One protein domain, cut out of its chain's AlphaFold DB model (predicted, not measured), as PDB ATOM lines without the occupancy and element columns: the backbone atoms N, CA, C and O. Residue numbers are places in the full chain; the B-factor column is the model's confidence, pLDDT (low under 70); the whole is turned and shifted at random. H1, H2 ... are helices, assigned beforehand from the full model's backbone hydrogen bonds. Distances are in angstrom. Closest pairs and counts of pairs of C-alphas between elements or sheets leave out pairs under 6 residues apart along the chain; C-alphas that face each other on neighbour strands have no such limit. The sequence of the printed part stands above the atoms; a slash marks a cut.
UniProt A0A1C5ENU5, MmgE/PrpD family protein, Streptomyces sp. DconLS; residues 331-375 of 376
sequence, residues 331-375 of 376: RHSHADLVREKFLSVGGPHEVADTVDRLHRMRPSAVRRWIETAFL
ATOM      1  N   ARG A 331     244.223 287.824 212.941       93.81
ATOM      2  CA  ARG A 331     245.650 288.177 213.043       93.81
ATOM      3  C   ARG A 331     245.970 289.047 214.261       93.81
ATOM      4  O   ARG A 331     247.055 288.923 214.816       93.81
ATOM      5  N   HIS A 332     245.045 289.914 214.665       93.31
ATOM      6  CA  HIS A 332     245.232 290.800 215.813       93.31
ATOM      7  C   HIS A 332     244.672 290.205 217.109       93.31
ATOM      8  O   HIS A 332     245.191 290.521 218.174       93.31
ATOM      9  N   SER A 333     243.640 289.354 217.035       94.38
ATOM     10  CA  SER A 333     242.869 288.912 218.209       94.38
ATOM     11  C   SER A 333     242.962 287.419 218.537       94.38
ATOM     12  O   SER A 333     242.396 286.986 219.537       94.38
ATOM     13  N   HIS A 334     243.669 286.600 217.747       93.62
ATOM     14  CA  HIS A 334     243.675 285.144 217.941       93.62
ATOM     15  C   HIS A 334     244.121 284.691 219.337       93.62
ATOM     16  O   HIS A 334     243.600 283.694 219.831       93.62
ATOM     17  N   ALA A 335     245.054 285.398 219.982       93.88
ATOM     18  CA  ALA A 335     245.478 285.070 221.342       93.88
ATOM     19  C   ALA A 335     244.313 285.186 222.337       93.88
ATOM     20  O   ALA A 335     244.077 284.256 223.108       93.88
ATOM     21  N   ASP A 336     243.550 286.277 222.260       95.31
ATOM     22  CA  ASP A 336     242.397 286.522 223.125       95.31
ATOM     23  C   ASP A 336     241.257 285.547 222.812       95.31
ATOM     24  O   ASP A 336     240.733 284.914 223.724       95.31
ATOM     25  N   LEU A 337     240.951 285.333 221.524       94.94
ATOM     26  CA  LEU A 337     239.916 284.391 221.077       94.94
ATOM     27  C   LEU A 337     240.179 282.964 221.575       94.94
ATOM     28  O   LEU A 337     239.288 282.296 222.098       94.94
ATOM     29  N   VAL A 338     241.412 282.475 221.412       94.88
ATOM     30  CA  VAL A 338     241.784 281.117 221.834       94.88
ATOM     31  C   VAL A 338     241.820 281.014 223.356       94.88
ATOM     32  O   VAL A 338     241.414 279.985 223.894       94.88
ATOM     33  N   ARG A 339     242.263 282.067 224.054       95.62
ATOM     34  CA  ARG A 339     242.250 282.119 225.520       95.62
ATOM     35  C   ARG A 339     240.827 282.054 226.063       95.62
ATOM     36  O   ARG A 339     240.554 281.219 226.919       95.62
ATOM     37  N   GLU A 340     239.939 282.912 225.573       95.19
ATOM     38  CA  GLU A 340     238.531 282.946 225.974       95.19
ATOM     39  C   GLU A 340     237.869 281.590 225.735       95.19
ATOM     40  O   GLU A 340     237.278 281.025 226.654       95.19
ATOM     41  N   LYS A 341     238.071 281.013 224.545       94.25
ATOM     42  CA  LYS A 341     237.559 279.683 224.221       94.25
ATOM     43  C   LYS A 341     238.101 278.591 225.144       94.25
ATOM     44  O   LYS A 341     237.358 277.694 225.519       94.25
ATOM     45  N   PHE A 342     239.394 278.609 225.461       94.25
ATOM     46  CA  PHE A 342     239.988 277.602 226.339       94.25
ATOM     47  C   PHE A 342     239.384 277.663 227.748       94.25
ATOM     48  O   PHE A 342     239.042 276.625 228.305       94.25
ATOM     49  N   LEU A 343     239.192 278.868 228.290       94.31
ATOM     50  CA  LEU A 343     238.563 279.059 229.599       94.31
ATOM     51  C   LEU A 343     237.073 278.694 229.591       94.31
ATOM     52  O   LEU A 343     236.588 278.109 230.555       94.31
ATOM     53  N   SER A 344     236.343 279.004 228.512       91.25
ATOM     54  CA  SER A 344     234.898 278.746 228.440       91.25
ATOM     55  C   SER A 344     234.542 277.258 228.444       91.25
ATOM     56  O   SER A 344     233.430 276.903 228.822       91.25
ATOM     57  N   VAL A 345     235.486 276.387 228.077       89.75
ATOM     58  CA  VAL A 345     235.323 274.925 228.118       89.75
ATOM     59  C   VAL A 345     235.943 274.278 229.365       89.75
ATOM     60  O   VAL A 345     236.173 273.073 229.362       89.75
ATOM     61  N   GLY A 346     236.229 275.061 230.412       91.56
ATOM     62  CA  GLY A 346     236.754 274.566 231.694       91.56
ATOM     63  C   GLY A 346     238.276 274.641 231.849       91.56
ATOM     64  O   GLY A 346     238.800 274.324 232.909       91.56
ATOM     65  N   GLY A 347     239.006 275.118 230.838       93.81
ATOM     66  CA  GLY A 347     240.464 275.193 230.885       93.81
ATOM     67  C   GLY A 347     241.000 276.003 232.083       93.81
ATOM     68  O   GLY A 347     240.513 277.108 232.340       93.81
ATOM     69  N   PRO A 348     242.047 275.535 232.795       95.31
ATOM     70  CA  PRO A 348     242.579 276.261 233.948       95.31
ATOM     71  C   PRO A 348     243.229 277.603 233.587       95.31
ATOM     72  O   PRO A 348     244.067 277.691 232.685       95.31
ATOM     73  N   HIS A 349     242.945 278.642 234.378       94.94
ATOM     74  CA  HIS A 349     243.563 279.968 234.229       94.94
ATOM     75  C   HIS A 349     245.098 279.924 234.224       94.94
ATOM     76  O   HIS A 349     245.727 280.598 233.414       94.94
ATOM     77  N   GLU A 350     245.712 279.084 235.065       94.19
ATOM     78  CA  GLU A 350     247.173 278.930 235.120       94.19
ATOM     79  C   GLU A 350     247.773 278.539 233.758       94.19
ATOM     80  O   GLU A 350     248.811 279.065 233.348       94.19
ATOM     81  N   VAL A 351     247.114 277.631 233.036       95.06
ATOM     82  CA  VAL A 351     247.565 277.153 231.723       95.06
ATOM     83  C   VAL A 351     247.433 278.270 230.693       95.06
ATOM     84  O   VAL A 351     248.384 278.546 229.956       95.06
ATOM     85  N   ALA A 352     246.284 278.948 230.693       94.69
ATOM     86  CA  ALA A 352     245.994 280.073 229.813       94.69
ATOM     87  C   ALA A 352     246.998 281.226 229.993       94.69
ATOM     88  O   ALA A 352     247.516 281.759 229.014       94.69
ATOM     89  N   ASP A 353     247.328 281.567 231.238       94.19
ATOM     90  CA  ASP A 353     248.180 282.710 231.585       94.19
ATOM     91  C   ASP A 353     249.685 282.435 231.394       94.19
ATOM     92  O   ASP A 353     250.516 283.334 231.540       94.19
ATOM     93  N   THR A 354     250.062 281.191 231.079       94.00
ATOM     94  CA  THR A 354     251.464 280.779 230.892       94.00
ATOM     95  C   THR A 354     251.788 280.279 229.483       94.00
ATOM     96  O   THR A 354     252.944 279.932 229.209       94.00
ATOM     97  N   VAL A 355     250.811 280.262 228.567       92.31
ATOM     98  CA  VAL A 355     250.974 279.750 227.193       92.31
ATOM     99  C   VAL A 355     252.030 280.516 226.385       92.31
ATOM    100  O   VAL A 355     252.772 279.923 225.600       92.31
ATOM    101  N   ASP A 356     252.181 281.820 226.624       91.06
ATOM    102  CA  ASP A 356     253.176 282.686 225.980       91.06
ATOM    103  C   ASP A 356     254.621 282.247 226.286       91.06
ATOM    104  O   ASP A 356     255.541 282.434 225.483       91.06
ATOM    105  N   ARG A 357     254.826 281.574 227.424       92.69
ATOM    106  CA  ARG A 357     256.126 281.054 227.866       92.69
ATOM    107  C   ARG A 357     256.435 279.666 227.320       92.69
ATOM    108  O   ARG A 357     257.573 279.226 227.488       92.69
ATOM    109  N   LEU A 358     255.493 278.993 226.651       91.25
ATOM    110  CA  LEU A 358     255.634 277.602 226.194       91.25
ATOM    111  C   LEU A 358     256.935 277.373 225.408       91.25
ATOM    112  O   LEU A 358     257.657 276.412 225.660       91.25
ATOM    113  N   HIS A 359     257.295 278.306 224.525       90.00
ATOM    114  CA  HIS A 359     258.508 278.236 223.700       90.00
ATOM    115  C   HIS A 359     259.832 278.303 224.490       90.00
ATOM    116  O   HIS A 359     260.892 278.012 223.937       90.00
ATOM    117  N   ARG A 360     259.790 278.691 225.772       93.31
ATOM    118  CA  ARG A 360     260.948 278.775 226.683       93.31
ATOM    119  C   ARG A 360     260.924 277.698 227.767       93.31
ATOM    120  O   ARG A 360     261.882 277.582 228.534       93.31
ATOM    121  N   MET A 361     259.838 276.933 227.873       94.81
ATOM    122  CA  MET A 361     259.698 275.903 228.894       94.81
ATOM    123  C   MET A 361     260.655 274.737 228.627       94.81
ATOM    124  O   MET A 361     260.837 274.280 227.500       94.81
ATOM    125  N   ARG A 362     261.254 274.209 229.699       94.50
ATOM    126  CA  ARG A 362     261.995 272.941 229.640       94.50
ATOM    127  C   ARG A 362     261.019 271.775 229.422       94.50
ATOM    128  O   ARG A 362     259.880 271.879 229.876       94.50
ATOM    129  N   PRO A 363     261.451 270.628 228.864       92.62
ATOM    130  CA  PRO A 363     260.560 269.493 228.601       92.62
ATOM    131  C   PRO A 363     259.724 269.031 229.805       92.62
ATOM    132  O   PRO A 363     258.532 268.781 229.670       92.62
ATOM    133  N   SER A 364     260.307 268.983 231.009       95.25
ATOM    134  CA  SER A 364     259.568 268.618 232.229       95.25
ATOM    135  C   SER A 364     258.524 269.657 232.647       95.25
ATOM    136  O   SER A 364     257.513 269.295 233.239       95.25
ATOM    137  N   ALA A 365     258.751 270.938 232.338       94.88
ATOM    138  CA  ALA A 365     257.776 271.998 232.565       94.88
ATOM    139  C   ALA A 365     256.654 271.952 231.521       94.88
ATOM    140  O   ALA A 365     255.500 272.057 231.908       94.88
ATOM    141  N   VAL A 366     256.973 271.701 230.244       93.94
ATOM    142  CA  VAL A 366     255.960 271.469 229.196       93.94
ATOM    143  C   VAL A 366     255.070 270.287 229.568       93.94
ATOM    144  O   VAL A 366     253.855 270.390 229.479       93.94
ATOM    145  N   ARG A 367     255.657 269.181 230.041       94.06
ATOM    146  CA  ARG A 367     254.893 268.016 230.504       94.06
ATOM    147  C   ARG A 367     253.908 268.386 231.611       94.06
ATOM    148  O   ARG A 367     252.732 268.093 231.465       94.06
ATOM    149  N   ARG A 368     254.369 269.064 232.669       94.12
ATOM    150  CA  ARG A 368     253.487 269.519 233.758       94.12
ATOM    151  C   ARG A 368     252.424 270.500 233.275       94.12
ATOM    152  O   ARG A 368     251.293 270.426 233.729       94.12
ATOM    153  N   TRP A 369     252.777 271.402 232.362       94.62
ATOM    154  CA  TRP A 369     251.841 272.356 231.769       94.62
ATOM    155  C   TRP A 369     250.725 271.634 231.002       94.62
ATOM    156  O   TRP A 369     249.556 271.941 231.196       94.62
ATOM    157  N   ILE A 370     251.075 270.614 230.210       93.44
ATOM    158  CA  ILE A 370     250.107 269.749 229.521       93.44
ATOM    159  C   ILE A 370     249.269 268.953 230.528       93.44
ATOM    160  O   ILE A 370     248.056 268.914 230.391       93.44
ATOM    161  N   GLU A 371     249.892 268.333 231.534       94.00
ATOM    162  CA  GLU A 371     249.180 267.591 232.586       94.00
ATOM    163  C   GLU A 371     248.164 268.501 233.291       94.00
ATOM    164  O   GLU A 371     247.011 268.119 233.422       94.00
ATOM    165  N   THR A 372     248.547 269.735 233.628       93.19
ATOM    166  CA  THR A 372     247.654 270.738 234.234       93.19
ATOM    167  C   THR A 372     246.497 271.103 233.309       93.19
ATOM    168  O   THR A 372     245.380 271.257 233.774       93.19
ATOM    169  N   ALA A 373     246.729 271.185 231.996       90.12
ATOM    170  CA  ALA A 373     245.681 271.477 231.016       90.12
ATOM    171  C   ALA A 373     244.623 270.370 230.875       90.12
ATOM    172  O   ALA A 373     243.563 270.633 230.318       90.12
ATOM    173  N   PHE A 374     244.919 269.152 231.337       84.50
ATOM    174  CA  PHE A 374     244.010 268.002 231.307       84.50
ATOM    175  C   PHE A 374     243.472 267.615 232.690       84.50
ATOM    176  O   PHE A 374     242.723 266.644 232.786       84.50
ATOM    177  N   LEU A 375     243.889 268.309 233.752       65.75
ATOM    178  CA  LEU A 375     243.380 268.082 235.097       65.75
ATOM    179  C   LEU A 375     242.063 268.843 235.266       65.75
ATOM    180  O   LEU A 375     242.077 269.987 235.708       65.75
TER     181      LEU A 375
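Overview. This is residues 331 to 375 of the 376 residues of the protein "MmgE/PrpD family protein" of Streptomyces sp. DconLS (UniProt A0A1C5ENU5). What shape is this? H1 and H4 make the sides of a flat zigzag, with H2 and H3 folding back between them. How large is it? The all-helix printed part, 45 residues with four named helices, spans 30 by 23 by 11 A. It is only just compact, close to loose, with a radius of gyration of the C-alphas of 11.0 A.

Along the chain. Where is H1? H1 is residues 331 to 344, 21.0 A long, from C-alpha 331 at (245.650, 288.177, 213.043). What follows? H2 is residues 349 to 352, H3 355 to 360, and H4 363 to 373, ending at (245.681, 271.477, 231.016).

Arrangement. What touches H2? H1 does, with residues 339 to 343 alone; the closest C-alphas, of Arg 339 and Ala 352, are 6.1 A apart. H4 only just does, with 3 pairs of C-alphas within 8 A. Which backbones are complete? Every O i to N i+4 pair is within hydrogen-bond range in H4, 8 of 10 in H1, and 0 of 2 in H3, where 2 of 3 O i to N i+3 pairs are.

Size, cuts and confidence. Is there a cut? The printed part has no cut. Where is confidence low? Residue 375 alone is under pLDDT 70.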